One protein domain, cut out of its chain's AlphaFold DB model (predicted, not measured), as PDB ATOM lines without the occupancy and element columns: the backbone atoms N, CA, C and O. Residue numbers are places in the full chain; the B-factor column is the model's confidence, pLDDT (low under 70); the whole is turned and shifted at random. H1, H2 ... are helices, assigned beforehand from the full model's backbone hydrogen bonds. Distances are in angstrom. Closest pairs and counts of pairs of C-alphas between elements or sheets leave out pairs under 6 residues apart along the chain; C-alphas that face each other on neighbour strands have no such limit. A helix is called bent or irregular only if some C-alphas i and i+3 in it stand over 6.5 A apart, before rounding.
ATOM      1  N   LYS A  37     274.193 208.534 125.988       88.00
ATOM      2  CA  LYS A  37     273.189 208.980 126.956       88.00
ATOM      3  C   LYS A  37     271.930 208.107 126.953       88.00
ATOM      4  O   LYS A  37     271.407 207.776 128.012       88.00
ATOM      5  N   GLU A  38     271.418 207.751 125.780       89.06
ATOM      6  CA  GLU A  38     270.225 206.903 125.655       89.06
ATOM      7  C   GLU A  38     270.520 205.435 126.024       89.06
ATOM      8  O   GLU A  38     269.688 204.770 126.647       89.06
ATOM      9  N   LEU A  39     271.719 204.930 125.708       87.31
ATOM     10  CA  LEU A  39     272.171 203.612 126.161       87.31
ATOM     11  C   LEU A  39     272.328 203.559 127.685       87.31
ATOM     12  O   LEU A  39     271.893 202.581 128.286       87.31
ATOM     13  N   ASP A  40     272.849 204.607 128.320       86.12
ATOM     14  CA  ASP A  40     272.957 204.692 129.781       86.12
ATOM     15  C   ASP A  40     271.586 204.635 130.451       86.12
ATOM     16  O   ASP A  40     271.413 203.981 131.480       86.12
ATOM     17  N   VAL A  41     270.582 205.288 129.859       88.62
ATOM     18  CA  VAL A  41     269.195 205.216 130.337       88.62
ATOM     19  C   VAL A  41     268.637 203.803 130.164       88.62
ATOM     20  O   VAL A  41     267.995 203.281 131.078       88.62
ATOM     21  N   LEU A  42     268.894 203.166 129.020       88.25
ATOM     22  CA  LEU A  42     268.386 201.831 128.712       88.25
ATOM     23  C   LEU A  42     269.030 200.730 129.575       88.25
ATOM     24  O   LEU A  42     268.347 199.793 129.992       88.25
ATOM     25  N   VAL A  52     280.997 200.438 141.980       45.88
ATOM     26  CA  VAL A  52     281.449 200.334 140.590       45.88
ATOM     27  C   VAL A  52     281.058 201.618 139.856       45.88
ATOM     28  O   VAL A  52     279.995 202.185 140.105       45.88
ATOM     29  N   ASP A  53     281.946 202.126 139.001       56.84
ATOM     30  CA  ASP A  53     281.663 203.317 138.201       56.84
ATOM     31  C   ASP A  53     280.446 203.056 137.302       56.84
ATOM     32  O   ASP A  53     280.385 202.040 136.606       56.84
ATOM     33  N   ARG A  54     279.463 203.958 137.347       56.19
ATOM     34  CA  ARG A  54     278.134 203.790 136.730       56.19
ATOM     35  C   ARG A  54     278.233 203.481 135.237       56.19
ATOM     36  O   ARG A  54     277.473 202.656 134.736       56.19
ATOM     37  N   ASP A  55     279.208 204.102 134.583       60.62
ATOM     38  CA  ASP A  55     279.487 203.955 133.157       60.62
ATOM     39  C   ASP A  55     279.988 202.531 132.852       60.62
ATOM     40  O   ASP A  55     279.541 201.888 131.905       60.62
ATOM     41  N   THR A  56     280.823 201.957 133.727       68.75
ATOM     42  CA  THR A  56     281.341 200.588 133.550       68.75
ATOM     43  C   THR A  56     280.278 199.504 133.757       68.75
ATOM     44  O   THR A  56     280.361 198.439 133.142       68.75
ATOM     45  N   GLU A  57     279.262 199.757 134.588       75.94
ATOM     46  CA  GLU A  57     278.160 198.812 134.795       75.94
ATOM     47  C   GLU A  57     277.154 198.843 133.634       75.94
ATOM     48  O   GLU A  57     276.708 197.785 133.178       75.94
ATOM     49  N   ALA A  58     276.828 200.033 133.120       78.19
ATOM     50  CA  ALA A  58     276.001 200.185 131.925       78.19
ATOM     51  C   ALA A  58     276.669 199.528 130.704       78.19
ATOM     52  O   ALA A  58     276.028 198.740 130.003       78.19
ATOM     53  N   ASP A  59     277.976 199.738 130.521       80.56
ATOM     54  CA  ASP A  59     278.773 199.089 129.475       80.56
ATOM     55  C   ASP A  59     278.791 197.558 129.610       80.56
ATOM     56  O   ASP A  59     278.666 196.831 128.615       80.56
ATOM     57  N   ALA A  60     278.915 197.041 130.837       86.94
ATOM     58  CA  ALA A  60     278.879 195.604 131.094       86.94
ATOM     59  C   ALA A  60     277.519 195.001 130.714       86.94
ATOM     60  O   ALA A  60     277.467 193.998 129.998       86.94
ATOM     61  N   ARG A  61     276.420 195.649 131.122       87.75
ATOM     62  CA  ARG A  61     275.042 195.234 130.807       87.75
ATOM     63  C   ARG A  61     274.744 195.317 129.315       87.75
ATOM     64  O   ARG A  61     274.125 194.408 128.765       87.75
ATOM     65  N   TYR A  62     275.217 196.365 128.645       89.00
ATOM     66  CA  TYR A  62     275.139 196.490 127.193       89.00
ATOM     67  C   TYR A  62     275.874 195.338 126.494       89.00
ATOM     68  O   TYR A  62     275.320 194.694 125.600       89.00
ATOM     69  N   SER A  63     277.102 195.031 126.929       90.50
ATOM     70  CA  SER A  63     277.888 193.919 126.383       90.50
ATOM     71  C   SER A  63     277.191 192.574 126.595       90.50
ATOM     72  O   SER A  63     277.145 191.753 125.677       90.50
ATOM     73  N   GLU A  64     276.619 192.349 127.781       92.12
ATOM     74  CA  GLU A  64     275.869 191.136 128.112       92.12
ATOM     75  C   GLU A  64     274.613 190.993 127.244       92.12
ATOM     76  O   GLU A  64     274.412 189.943 126.632       92.12
ATOM     77  N   PHE A  65     273.820 192.062 127.104       93.88
ATOM     78  CA  PHE A  65     272.651 192.093 126.223       93.88
ATOM     79  C   PHE A  65     273.026 191.774 124.773       93.88
ATOM     80  O   PHE A  65     272.426 190.906 124.140       93.88
ATOM     81  N   MET A  66     274.068 192.415 124.241       94.19
ATOM     82  CA  MET A  66     274.494 192.180 122.863       94.19
ATOM     83  C   MET A  66     275.000 190.754 122.635       94.19
ATOM     84  O   MET A  66     274.707 190.156 121.596       94.19
ATOM     85  N   LYS A  67     275.710 190.184 123.615       94.94
ATOM     86  CA  LYS A  67     276.220 188.805 123.570       94.94
ATOM     87  C   LYS A  67     275.157 187.744 123.861       94.94
ATOM     88  O   LYS A  67     275.395 186.580 123.547       94.94
ATOM     89  N   GLY A  68     274.014 188.117 124.434       94.31
ATOM     90  CA  GLY A  68     272.877 187.224 124.667       94.31
ATOM     91  C   GLY A  68     271.988 187.002 123.439       94.31
ATOM     92  O   GLY A  68     271.173 186.080 123.441       94.31
ATOM     93  N   GLY A  69     272.130 187.833 122.404       94.38
ATOM     94  CA  GLY A  69     271.282 187.804 121.214       94.38
ATOM     95  C   GLY A  69     271.871 187.062 120.007       94.38
ATOM     96  O   GLY A  69     273.019 186.606 120.031       94.38
ATOM     97  N   PRO A  70     271.105 186.975 118.903       95.12
ATOM     98  CA  PRO A  70     271.518 186.273 117.684       95.12
ATOM     99  C   PRO A  70     272.727 186.920 116.986       95.12
ATOM    100  O   PRO A  70     273.418 186.251 116.224       95.12
ATOM    101  N   CYS A  71     273.031 188.190 117.278       97.19
ATOM    102  CA  CYS A  71     274.138 188.934 116.670       97.19
ATOM    103  C   CYS A  71     275.428 188.942 117.498       97.19
ATOM    104  O   CYS A  71     276.316 189.757 117.233       97.19
ATOM    105  N   LYS A  72     275.559 188.038 118.478       96.44
ATOM    106  CA  LYS A  72     276.740 187.908 119.345       96.44
ATOM    107  C   LYS A  72     278.064 187.898 118.574       96.44
ATOM    108  O   LYS A  72     279.005 188.588 118.971       96.44
ATOM    109  N   GLU A  73     278.152 187.115 117.500       96.38
ATOM    110  CA  GLU A  73     279.393 186.953 116.733       96.38
ATOM    111  C   GLU A  73     279.789 188.258 116.028       96.38
ATOM    112  O   GLU A  73     280.915 188.735 116.192       96.38
ATOM    113  N   SER A  74     278.843 188.906 115.338       94.56
ATOM    114  CA  SER A  74     279.068 190.207 114.692       94.56
ATOM    115  C   SER A  74     279.423 191.299 115.705       94.56
ATOM    116  O   SER A  74     280.338 192.088 115.469       94.56
ATOM    117  N   PHE A  75     278.758 191.318 116.866       94.62
ATOM    118  CA  PHE A  75     279.080 192.243 117.952       94.62
ATOM    119  C   PHE A  75     280.499 192.029 118.488       94.62
ATOM    120  O   PHE A  75     281.257 192.982 118.634       94.62
ATOM    121  N   THR A  76     280.887 190.778 118.737       93.81
ATOM    122  CA  THR A  76     282.220 190.443 119.257       93.81
ATOM    123  C   THR A  76     283.319 190.822 118.259       93.81
ATOM    124  O   THR A  76     284.365 191.336 118.658       93.81
ATOM    125  N   ALA A  77     283.077 190.631 116.957       93.50
ATOM    126  CA  ALA A  77     283.996 191.058 115.903       93.50
ATOM    127  C   ALA A  77     284.162 192.587 115.865       93.50
ATOM    128  O   ALA A  77     285.287 193.093 115.799       93.50
ATOM    129  N   MET A  78     283.054 193.325 115.967       91.69
ATOM    130  CA  MET A  78     283.068 194.783 116.062       91.69
ATOM    131  C   MET A  78     283.803 195.261 117.328       91.69
ATOM    132  O   MET A  78     284.702 196.095 117.229       91.69
ATOM    133  N   GLU A  79     283.487 194.704 118.501       89.94
ATOM    134  CA  GLU A  79     284.123 195.035 119.784       89.94
ATOM    135  C   GLU A  79     285.641 194.802 119.734       89.94
ATOM    136  O   GLU A  79     286.426 195.651 120.165       89.94
ATOM    137  N   LYS A  80     286.067 193.674 119.155       91.00
ATOM    138  CA  LYS A  80     287.481 193.350 118.965       91.00
ATOM    139  C   LYS A  80     288.179 194.377 118.074       91.00
ATOM    140  O   LYS A  80     289.222 194.893 118.468       91.00
ATOM    141  N   CYS A  81     287.587 194.728 116.930       91.12
ATOM    142  CA  CYS A  81     288.155 195.741 116.039       91.12
ATOM    143  C   CYS A  81     288.369 197.073 116.763       91.12
ATOM    144  O   CYS A  81     289.423 197.700 116.635       91.12
ATOM    145  N   VAL A  82     287.369 197.495 117.539       85.75
ATOM    146  CA  VAL A  82     287.399 198.751 118.290       85.75
ATOM    147  C   VAL A  82     288.510 198.739 119.344       85.75
ATOM    148  O   VAL A  82     289.275 199.702 119.431       85.75
ATOM    149  N   LYS A  83     288.644 197.641 120.097       85.31
ATOM    150  CA  LYS A  83     289.710 197.456 121.096       85.31
ATOM    151  C   LYS A  83     291.106 197.465 120.471       85.31
ATOM    152  O   LYS A  83     292.017 198.057 121.038       85.31
ATOM    153  N   GLU A  84     291.269 196.849 119.304       85.38
ATOM    154  CA  GLU A  84     292.555 196.783 118.595       85.38
ATOM    155  C   GLU A  84     292.928 198.104 117.907       85.38
ATOM    156  O   GLU A  84     294.106 198.450 117.819       85.38
ATOM    157  N   SER A  85     291.940 198.856 117.417       80.31
ATOM    158  CA  SER A  85     292.175 200.069 116.621       80.31
ATOM    159  C   SER A  85     292.154 201.369 117.431       80.31
ATOM    160  O   SER A  85     292.604 202.397 116.920       80.31
ATOM    161  N   GLY A  86     291.608 201.342 118.651       70.75
ATOM    162  CA  GLY A  86     291.244 202.530 119.423       70.75
ATOM    163  C   GLY A  86     289.981 203.217 118.874       70.75
ATOM    164  O   GLY A  86     289.808 203.388 117.660       70.75
ATOM    165  N   VAL A  87     289.072 203.626 119.768       63.22
ATOM    166  CA  VAL A  87     287.920 204.479 119.418       63.22
ATOM    167  C   VAL A  87     288.405 205.913 119.154       63.22
ATOM    168  O   VAL A  87     289.219 206.406 119.936       63.22
ATOM    169  N   PRO A  88     287.886 206.633 118.137       52.28
ATOM    170  CA  PRO A  88     287.035 206.209 117.026       52.28
ATOM    171  C   PRO A  88     287.821 206.270 115.705       52.28
ATOM    172  O   PRO A  88     287.920 207.324 115.069       52.28
ATOM    173  N   SER A  89     288.377 205.143 115.257       58.69
ATOM    174  CA  SER A  89     288.980 205.051 113.921       58.69
ATOM    175  C   SER A  89     287.961 204.548 112.888       58.69
ATOM    176  O   SER A  89     287.182 203.637 113.149       58.69
ATOM    177  N   GLY A  90     287.982 205.097 111.667       70.75
ATOM    178  CA  GLY A  90     287.123 204.631 110.561       70.75
ATOM    179  C   GLY A  90     287.442 203.215 110.057       70.75
ATOM    180  O   GLY A  90     286.874 202.783 109.060       70.75
ATOM    181  N   LYS A  91     288.367 202.503 110.713       78.81
ATOM    182  CA  LYS A  91     288.809 201.152 110.350       78.81
ATOM    183  C   LYS A  91     287.792 200.072 110.727       78.81
ATOM    184  O   LYS A  91     287.809 199.009 110.126       78.81
ATOM    185  N   CYS A  92     286.887 200.357 111.665       87.19
ATOM    186  CA  CYS A  92     285.876 199.402 112.125       87.19
ATOM    187  C   CYS A  92     284.505 199.577 111.461       87.19
ATOM    188  O   CYS A  92     283.529 199.009 111.939       87.19
ATOM    189  N   ASN A  93     284.421 200.335 110.361       87.12
ATOM    190  CA  ASN A  93     283.158 200.562 109.654       87.12
ATOM    191  C   ASN A  93     282.536 199.258 109.139       87.12
ATOM    192  O   ASN A  93     281.333 199.085 109.253       87.12
ATOM    193  N   GLU A  94     283.336 198.349 108.586       90.19
ATOM    194  CA  GLU A  94     282.825 197.098 108.015       90.19
ATOM    195  C   GLU A  94     282.285 196.143 109.101       90.19
ATOM    196  O   GLU A  94     281.107 195.791 109.021       90.19
ATOM    197  N   PRO A  95     283.026 195.836 110.189       90.69
ATOM    198  CA  PRO A  95     282.463 195.120 111.336       90.69
ATOM    199  C   PRO A  95     281.232 195.803 111.951       90.69
ATOM    200  O   PRO A  95     280.295 195.122 112.368       90.69
ATOM    201  N   LEU A  96     281.208 197.141 111.994       89.62
ATOM    202  CA  LEU A  96     280.057 197.905 112.479       89.62
ATOM    203  C   LEU A  96     278.830 197.733 111.573       89.62
ATOM    204  O   LEU A  96     277.734 197.528 112.083       89.62
ATOM    205  N   ILE A  97     279.000 197.789 110.248       91.62
ATOM    206  CA  ILE A  97     277.913 197.585 109.281       91.62
ATOM    207  C   ILE A  97     277.337 196.178 109.431       91.62
ATOM    208  O   ILE A  97     276.130 196.045 109.610       91.62
ATOM    209  N   MET A  98     278.185 195.147 109.467       93.81
ATOM    210  CA  MET A  98     277.733 193.760 109.642       93.81
ATOM    211  C   MET A  98     276.955 193.558 110.949       93.81
ATOM    212  O   MET A  98     275.969 192.819 110.998       93.81
ATOM    213  N   PHE A  99     277.394 194.208 112.030       94.56
ATOM    214  CA  PHE A  99     276.684 194.188 113.303       94.56
ATOM    215  C   PHE A  99     275.307 194.860 113.202       94.56
ATOM    216  O   PHE A  99     274.309 194.254 113.595       94.56
ATOM    217  N   LEU A 100     275.232 196.068 112.636       92.50
ATOM    218  CA  LEU A 100     273.973 196.802 112.476       92.50
ATOM    219  C   LEU A 100     272.985 196.077 111.551       92.50
ATOM    220  O   LEU A 100     271.795 196.023 111.859       92.50
ATOM    221  N   GLU A 101     273.462 195.475 110.460       95.06
ATOM    222  CA  GLU A 101     272.642 194.664 109.552       95.06
ATOM    223  C   GLU A 101     272.033 193.457 110.270       95.06
ATOM    224  O   GLU A 101     270.820 193.234 110.189       95.06
ATOM    225  N   CYS A 102     272.842 192.725 111.043       97.44
ATOM    226  CA  CYS A 102     272.346 191.614 111.848       97.44
ATOM    227  C   CYS A 102     271.278 192.093 112.839       97.44
ATOM    228  O   CYS A 102     270.174 191.553 112.881       97.44
ATOM    229  N   VAL A 103     271.568 193.153 113.595       96.25
ATOM    230  CA  VAL A 103     270.645 193.700 114.597       96.25
ATOM    231  C   VAL A 103     269.319 194.130 113.963       96.25
ATOM    232  O   VAL A 103     268.252 193.819 114.492       96.25
ATOM    233  N   SER A 104     269.371 194.774 112.794       93.06
ATOM    234  CA  SER A 104     268.178 195.180 112.041       93.06
ATOM    235  C   SER A 104     267.347 193.999 111.524       93.06
ATOM    236  O   SER A 104     266.131 194.122 111.394       93.06
ATOM    237  N   SER A 105     267.982 192.847 111.287       96.88
ATOM    238  CA  SER A 105     267.320 191.606 110.860       96.88
ATOM    239  C   SER A 105     266.677 190.843 112.024       96.88
ATOM    240  O   SER A 105     265.873 189.941 111.800       96.88
ATOM    241  N   HIS A 106     266.995 191.220 113.267       96.12
ATOM    242  CA  HIS A 106     266.472 190.609 114.490       96.12
ATOM    243  C   HIS A 106     265.774 191.640 115.400       96.12
ATOM    244  O   HIS A 106     266.127 191.773 116.579       96.12
ATOM    245  N   PRO A 107     264.760 192.369 114.890       94.81
ATOM    246  CA  PRO A 107     264.125 193.454 115.627       94.81
ATOM    247  C   PRO A 107     263.389 192.976 116.879       94.81
ATOM    248  O   PRO A 107     263.298 193.738 117.834       94.81
ATOM    249  N   ASP A 108     262.915 191.729 116.912       96.19
ATOM    250  CA  ASP A 108     262.191 191.175 118.064       96.19
ATOM    251  C   ASP A 108     263.061 191.131 119.328       96.19
ATOM    252  O   ASP A 108     262.587 191.426 120.422       96.19
ATOM    253  N   TYR A 109     264.351 190.805 119.179       95.88
ATOM    254  CA  TYR A 109     265.306 190.793 120.289       95.88
ATOM    255  C   TYR A 109     265.883 192.189 120.555       95.88
ATOM    256  O   TYR A 109     265.993 192.619 121.702       95.88
ATOM    257  N   TYR A 110     266.239 192.924 119.496       96.44
ATOM    258  CA  TYR A 110     266.961 194.195 119.605       96.44
ATOM    259  C   TYR A 110     266.072 195.442 119.610       96.44
ATOM    260  O   TYR A 110     266.594 196.553 119.540       96.44
ATOM    261  N   HIS A 111     264.752 195.295 119.730       94.81
ATOM    262  CA  HIS A 111     263.799 196.405 119.749       94.81
ATOM    263  C   HIS A 111     264.228 197.609 120.615       94.81
ATOM    264  O   HIS A 111     264.243 198.725 120.088       94.81
ATOM    265  N   PRO A 112     264.630 197.436 121.895       92.19
ATOM    266  CA  PRO A 112     265.029 198.574 122.723       92.19
ATOM    267  C   PRO A 112     266.286 199.283 122.200       92.19
ATOM    268  O   PRO A 112     266.348 200.509 122.193       92.19
ATOM    269  N   PHE A 113     267.265 198.536 121.692       91.81
ATOM    270  CA  PHE A 113     268.471 199.115 121.104       91.81
ATOM    271  C   PHE A 113     268.175 199.839 119.782       91.81
ATOM    272  O   PHE A 113     268.669 200.940 119.545       91.81
ATOM    273  N   LEU A 114     267.326 199.260 118.930       93.62
ATOM    274  CA  LEU A 114     266.915 199.877 117.669       93.62
ATOM    275  C   LEU A 114     266.162 201.196 117.891       93.62
ATOM    276  O   LEU A 114     266.312 202.119 117.090       93.62
ATOM    277  N   ALA A 115     265.396 201.314 118.978       93.75
ATOM    278  CA  ALA A 115     264.754 202.569 119.361       93.75
ATOM    279  C   ALA A 115     265.787 203.665 119.678       93.75
ATOM    280  O   ALA A 115     265.662 204.780 119.168       93.75
ATOM    281  N   VAL A 116     266.841 203.328 120.430       92.88
ATOM    282  CA  VAL A 116     267.960 204.241 120.721       92.88
ATOM    283  C   VAL A 116     268.668 204.674 119.435       92.88
ATOM    284  O   VAL A 116     268.822 205.868 119.179       92.88
ATOM    285  N   VAL A 117     269.030 203.720 118.568       89.81
ATOM    286  CA  VAL A 117     269.691 204.015 117.283       89.81
ATOM    287  C   VAL A 117     268.828 204.928 116.411       89.81
ATOM    288  O   VAL A 117     269.333 205.879 115.814       89.81
ATOM    289  N   LYS A 118     267.516 204.680 116.352       91.75
ATOM    290  CA  LYS A 118     266.582 205.519 115.597       91.75
ATOM    291  C   LYS A 118     266.516 206.942 116.158       91.75
ATOM    292  O   LYS A 118     266.593 207.887 115.374       91.75
ATOM    293  N   SER A 119     266.419 207.093 117.481       92.25
ATOM    294  CA  SER A 119     266.424 208.403 118.146       92.25
ATOM    295  C   SER A 119     267.681 209.201 117.789       92.25
ATOM    296  O   SER A 119     267.599 210.346 117.339       92.25
ATOM    297  N   ALA A 120     268.850 208.559 117.854       89.38
ATOM    298  CA  ALA A 120     270.111 209.188 117.489       89.38
ATOM    299  C   ALA A 120     270.173 209.599 116.006       89.38
ATOM    300  O   ALA A 120     270.668 210.682 115.684       89.38
ATOM    301  N   ILE A 121     269.653 208.776 115.083       88.94
ATOM    302  CA  ILE A 121     269.570 209.128 113.651       88.94
ATOM    303  C   ILE A 121     268.683 210.361 113.451       88.94
ATOM    304  O   ILE A 121     269.063 211.285 112.724       88.94
ATOM    305  N   GLU A 122     267.531 210.417 114.118       92.88
ATOM    306  CA  GLU A 122     266.634 211.574 114.073       92.88
ATOM    307  C   GLU A 122     267.295 212.834 114.652       92.88
ATOM    308  O   GLU A 122     267.161 213.918 114.075       92.88
ATOM    309  N   HIS A 123     268.053 212.704 115.745       90.50
ATOM    310  CA  HIS A 123     268.853 213.790 116.311       90.50
ATOM    311  C   HIS A 123     269.902 214.301 115.310       90.50
ATOM    312  O   HIS A 123     269.931 215.490 114.985       90.50
ATOM    313  N   GLY A 124     270.689 213.397 114.720       88.81
ATOM    314  CA  GLY A 124     271.694 213.741 113.713       88.81
ATOM    315  C   GLY A 124     271.095 214.421 112.476       88.81
ATOM    316  O   GLY A 124     271.671 215.373 111.947       88.81
ATOM    317  N   HIS A 125     269.906 213.999 112.033       90.19
ATOM    318  CA  HIS A 125     269.190 214.660 110.939       90.19
ATOM    319  C   HIS A 125     268.844 216.119 111.273       90.19
ATOM    320  O   HIS A 125     269.032 216.993 110.422       90.19
ATOM    321  N   LYS A 126     268.387 216.404 112.500       92.00
ATOM    322  CA  LYS A 126     268.079 217.775 112.946       92.00
ATOM    323  C   LYS A 126     269.330 218.652 112.974       92.00
ATOM    324  O   LYS A 126     269.291 219.778 112.479       92.00
ATOM    325  N   GLU A 127     270.454 218.136 113.470       89.56
ATOM    326  CA  GLU A 127     271.717 218.883 113.475       89.56
ATOM    327  C   GLU A 127     272.217 219.197 112.062       89.56
ATOM    328  O   GLU A 127     272.621 220.326 111.772       89.56
ATOM    329  N   VAL A 128     272.141 218.228 111.141       90.44
ATOM    330  CA  VAL A 128     272.505 218.446 109.733       90.44
ATOM    331  C   VAL A 128     271.613 219.511 109.096       90.44
ATOM    332  O   VAL A 128     272.111 220.373 108.368       90.44
ATOM    333  N   GLN A 129     270.308 219.484 109.371       92.88
ATOM    334  CA  GLN A 129     269.376 220.499 108.882       92.88
ATOM    335  C   GLN A 129     269.719 221.892 109.424       92.88
ATOM    336  O   GLN A 129     269.789 222.838 108.639       92.88
ATOM    337  N   ALA A 130     270.019 222.016 110.720       90.31
ATOM    338  CA  ALA A 130     270.429 223.278 111.332       90.31
ATOM    339  C   ALA A 130     271.729 223.826 110.715       90.31
ATOM    340  O   ALA A 130     271.792 224.994 110.324       90.31
ATOM    341  N   LEU A 131     272.743 222.974 110.529       88.75
ATOM    342  CA  LEU A 131     273.996 223.356 109.867       88.75
ATOM    343  C   LEU A 131     273.773 223.805 108.418       88.75
ATOM    344  O   LEU A 131     274.413 224.748 107.950       88.75
ATOM    345  N   ASN A 132     272.872 223.142 107.692       89.75
ATOM    346  CA  ASN A 132     272.536 223.522 106.323       89.75
ATOM    347  C   ASN A 132     271.798 224.865 106.269       89.75
ATOM    348  O   ASN A 132     272.125 225.689 105.416       89.75
ATOM    349  N   ALA A 133     270.877 225.123 107.202       92.75
ATOM    350  CA  ALA A 133     270.188 226.406 107.319       92.75
ATOM    351  C   ALA A 133     271.166 227.554 107.626       92.75
ATOM    352  O   ALA A 133     271.139 228.580 106.949       92.75
ATOM    353  N   MET A 134     272.103 227.358 108.563       89.12
ATOM    354  CA  MET A 134     273.147 228.346 108.872       89.12
ATOM    355  C   MET A 134     274.053 228.630 107.667       89.12
ATOM    356  O   MET A 134     274.366 229.782 107.371       89.12
ATOM    357  N   LYS A 135     274.454 227.587 106.929       89.12
ATOM    358  CA  LYS A 135     275.239 227.752 105.697       89.12
ATOM    359  C   LYS A 135     274.476 228.514 104.622       89.12
ATOM    360  O   LYS A 135     275.102 229.240 103.855       89.12
ATOM    361  N   GLN A 136     273.166 228.310 104.528       92.06
ATOM    362  CA  GLN A 136     272.337 229.023 103.568       92.06
ATOM    363  C   GLN A 136     272.222 230.504 103.943       92.06
ATOM    364  O   GLN A 136     272.526 231.343 103.104       92.06
ATOM    365  N   ALA A 137     271.943 230.818 105.212       92.25
ATOM    366  CA  ALA A 137     271.908 232.196 105.705       92.25
ATOM    367  C   ALA A 137     273.228 232.942 105.436       92.25
ATOM    368  O   ALA A 137     273.220 234.042 104.896       92.25
ATOM    369  N   LEU A 138     274.379 232.303 105.691       88.44
ATOM    370  CA  LEU A 138     275.688 232.905 105.413       88.44
ATOM    371  C   LEU A 138     275.901 233.204 103.918       88.44
ATOM    372  O   LEU A 138     276.516 234.210 103.561       88.44
ATOM    373  N   LYS A 139     275.417 232.326 103.030       89.94
ATOM    374  CA  LYS A 139     275.487 232.548 101.578       89.94
ATOM    375  C   LYS A 139     274.590 233.700 101.147       89.94
ATOM    376  O   LYS A 139     275.012 234.495 100.308       89.94
ATOM    377  N   ASP A 140     273.394 233.782 101.714       93.38
ATOM    378  CA  ASP A 140     272.425 234.829 101.402       93.38
ATOM    379  C   ASP A 140     272.934 236.199 101.883       93.38
ATOM    380  O   ASP A 140     272.917 237.158 101.108       93.38
ATOM    381  N   ASP A 141     273.524 236.274 103.080       92.56
ATOM    382  CA  ASP A 141     274.172 237.483 103.611       92.56
ATOM    383  C   ASP A 141     275.383 237.910 102.769       92.56
ATOM    384  O   ASP A 141     275.537 239.087 102.429       92.56
ATOM    385  N   ALA A 142     276.237 236.961 102.369       91.62
ATOM    386  CA  ALA A 142     277.384 237.246 101.506       91.62
ATOM    387  C   ALA A 142     276.946 237.757 100.121       91.62
ATOM    388  O   ALA A 142     277.560 238.673  99.559       91.62
ATOM    389  N   LEU A 143     275.869 237.191  99.571       92.81
ATOM    390  CA  LEU A 143     275.271 237.649  98.321       92.81
ATOM    391  C   LEU A 143     274.670 239.052  98.475       92.81
ATOM    392  O   LEU A 143     274.897 239.911  97.618       92.81
ATOM    393  N   ALA A 144     273.955 239.310  99.571       93.50
ATOM    394  CA  ALA A 144     273.384 240.616  99.879       93.50
ATOM    395  C   ALA A 144     274.474 241.692 100.015       93.50
ATOM    396  O   ALA A 144     274.387 242.735  99.361       93.50
ATOM    397  N   ALA A 145     275.547 241.410 100.761       92.44
ATOM    398  CA  ALA A 145     276.694 242.305 100.915       92.44
ATOM    399  C   ALA A 145     277.385 242.595  99.572       92.44
ATOM    400  O   ALA A 145     277.721 243.744  99.267       92.44
ATOM    401  N   ARG A 146     277.547 241.578  98.713       91.12
ATOM    402  CA  ARG A 146     278.090 241.757  97.359       91.12
ATOM    403  C   ARG A 146     277.201 242.670  96.516       91.12
ATOM    404  O   ARG A 146     277.719 243.599  95.893       91.12
ATOM    405  N   ASN A 147     275.892 242.435  96.511       91.25
ATOM    406  CA  ASN A 147     274.934 243.244  95.754       91.25
ATOM    407  C   ASN A 147     274.906 244.697  96.248       91.25
ATOM    408  O   ASN A 147     274.875 245.621  95.437       91.25
ATOM    409  N   GLN A 148     274.995 244.916  97.561       91.06
ATOM    410  CA  GLN A 148     275.110 246.253  98.140       91.06
ATOM    411  C   GLN A 148     276.410 246.947  97.710       91.06
ATOM    412  O   GLN A 148     276.366 248.069  97.213       91.06
ATOM    413  N   SER A 149     277.550 246.251  97.778       86.88
ATOM    414  CA  SER A 149     278.844 246.798  97.345       86.88
ATOM    415  C   SER A 149     278.874 247.194  95.863       86.88
ATOM    416  O   SER A 149     279.607 248.107  95.477       86.88
ATOM    417  N   PHE A 150     278.092 246.508  95.021       86.44
ATOM    418  CA  PHE A 150     277.936 246.852  93.612       86.44
ATOM    419  C   PHE A 150     277.146 248.155  93.453       86.44
ATOM    420  O   PHE A 150     277.623 249.063  92.774       86.44
ATOM    421  N   ARG A 151     276.009 248.289  94.151       84.25
ATOM    422  CA  ARG A 151     275.197 249.517  94.136       84.25
ATOM    423  C   ARG A 151     275.971 250.739  94.632       84.25
ATOM    424  O   ARG A 151     275.940 251.780  93.986       84.25
ATOM    425  N   ASP A 152     276.738 250.603  95.712       86.38
ATOM    426  CA  ASP A 152     277.535 251.710  96.267       86.38
ATOM    427  C   ASP A 152     278.660 252.175  95.324       86.38
ATOM    428  O   ASP A 152     279.089 253.332  95.360       86.38
ATOM    429  N   LYS A 153     279.185 251.269  94.487       85.19
ATOM    430  CA  LYS A 153     280.175 251.600  93.448       85.19
ATOM    431  C   LYS A 153     279.532 252.254  92.232       85.19
ATOM    432  O   LYS A 153     280.160 253.110  91.620       85.19
ATOM    433  N   GLU A 154     278.317 251.845  91.885       84.69
ATOM    434  CA  GLU A 154     277.538 252.454  90.808       84.69
ATOM    435  C   GLU A 154     277.148 253.894  91.164       84.69
ATOM    436  O   GLU A 154     277.364 254.799  90.363       84.69
ATOM    437  N   PHE A 155     276.702 254.127  92.402       79.56
ATOM    438  CA  PHE A 155     276.343 255.458  92.894       79.56
ATOM    439  C   PHE A 155     277.532 256.433  92.924       79.56
ATOM    440  O   PHE A 155     277.383 257.589  92.559       79.56
ATOM    441  N   ARG A 156     278.735 255.971  93.292       77.44
ATOM    442  CA  ARG A 156     279.960 256.802  93.316       77.44
ATOM    443  C   ARG A 156     280.560 257.119  91.942       77.44
ATOM    444  O   ARG A 156     281.605 257.761  91.874       77.44
ATOM    445  N   ARG A 157     279.974 256.601  90.862       76.06
ATOM    446  CA  ARG A 157     280.455 256.810  89.490       76.06
ATOM    447  C   ARG A 157     279.808 258.019  88.803       76.06
ATOM    448  O   ARG A 157     280.263 258.376  87.717       76.06
TER     449      ARG A 157
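Overview. This is residues 37 to 42 and 52 to 157 of the 158 residues of the protein "GCK domain-containing protein" of Arabis alpina (UniProt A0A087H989). A small head of helices has one very long helix sticking out of it as an arm: H1, H2, the hairpin of H3 and H4, and the beginning of H5 make the head, and residues 121 to 157, of which 121 to 155 belong to H5, stand free. In the head, contacts run round in a ring, from H1 to H2, H3, H4, H5 and back to H1. The printed part has 112 residues, with five named helices in the order H1, H2, H3, H4, H5 and no named strand; the class is all helix. The whole is extended, with a radius of gyration of the C-alphas of 23.4 A and spans of 78 by 34 by 27 A, the arm making the length.

Along the chain. H1, residues 37 to 42, begins at C-alpha 37 at (273.189, 208.980, 126.956) and is 8.8 A long from first to last C-alpha. After the cut, H2 holds residues 54 to 68 and is 21.2 A long. H3, residues 72 to 85, is 19.8 A long. H4, residues 90 to 105, is 23.7 A long; it is irregular, with C-alphas 91 and 94 7.6 A apart, and has a kink of 28 degrees near residue 97. H5, residues 107 to 155, runs 67.2 A from C-alpha 107 at (264.125, 193.454, 115.627) to C-alpha 155 at (276.343, 255.458, 92.894). It is irregular, with C-alphas 109 and 112 8.2 A apart, and has a kink of 50 degrees near residue 114.

Arrangement. H1 and H2 touch at a steep tilt of 60 degrees, the same way; their closest C-alphas, of Asp 40 and Ala 58, are 5.8 A apart. H2 and H3 touch only at the corner by their link, with the closest C-alphas, of Met 66 and Lys 72, 6.0 A apart. H3 and H4 form a helical hairpin, with a shallow tilt of 15 degrees, opposite ways; their closest C-alphas, of Met 78 and Pro 95, are 4.8 A apart. H4 touches H5 with residues 103 to 104 alone, at a steep tilt of 54 degrees, and the closest C-alphas, of Val 103 and Tyr 110, are 6.2 A apart. H5 touches H1 with residues 112 to 116 alone, at a shallow tilt of 19 degrees, opposite ways; the closest C-alphas, of Glu 38 and Val 116, are 6.0 A apart. H2 and H5 are near each other, while H3 and H5 are apart. Each O i to N i+4 pair is within hydrogen-bond range in H1, H2 and H3, against 10 of 12 in H4 and 43 of 45 in H5.

Size, cuts and confidence. The two C-alphas farthest apart, of Gly 68 and Arg 157, are 78.3 A apart. Without the stretch that stands free, the body of 75 residues spans 33 by 28 by 23 A. Residues 43 to 51 are not printed, and C-alphas 42 and 52 are 17.7 A apart across this cut, which lies in the link from H1 to H2. The links H2 to H3, H3 to H4 and H4 to H5 are tight. The mean pLDDT of the printed part is 87.7; residues 52 to 56 and 87 to 89 are under 70.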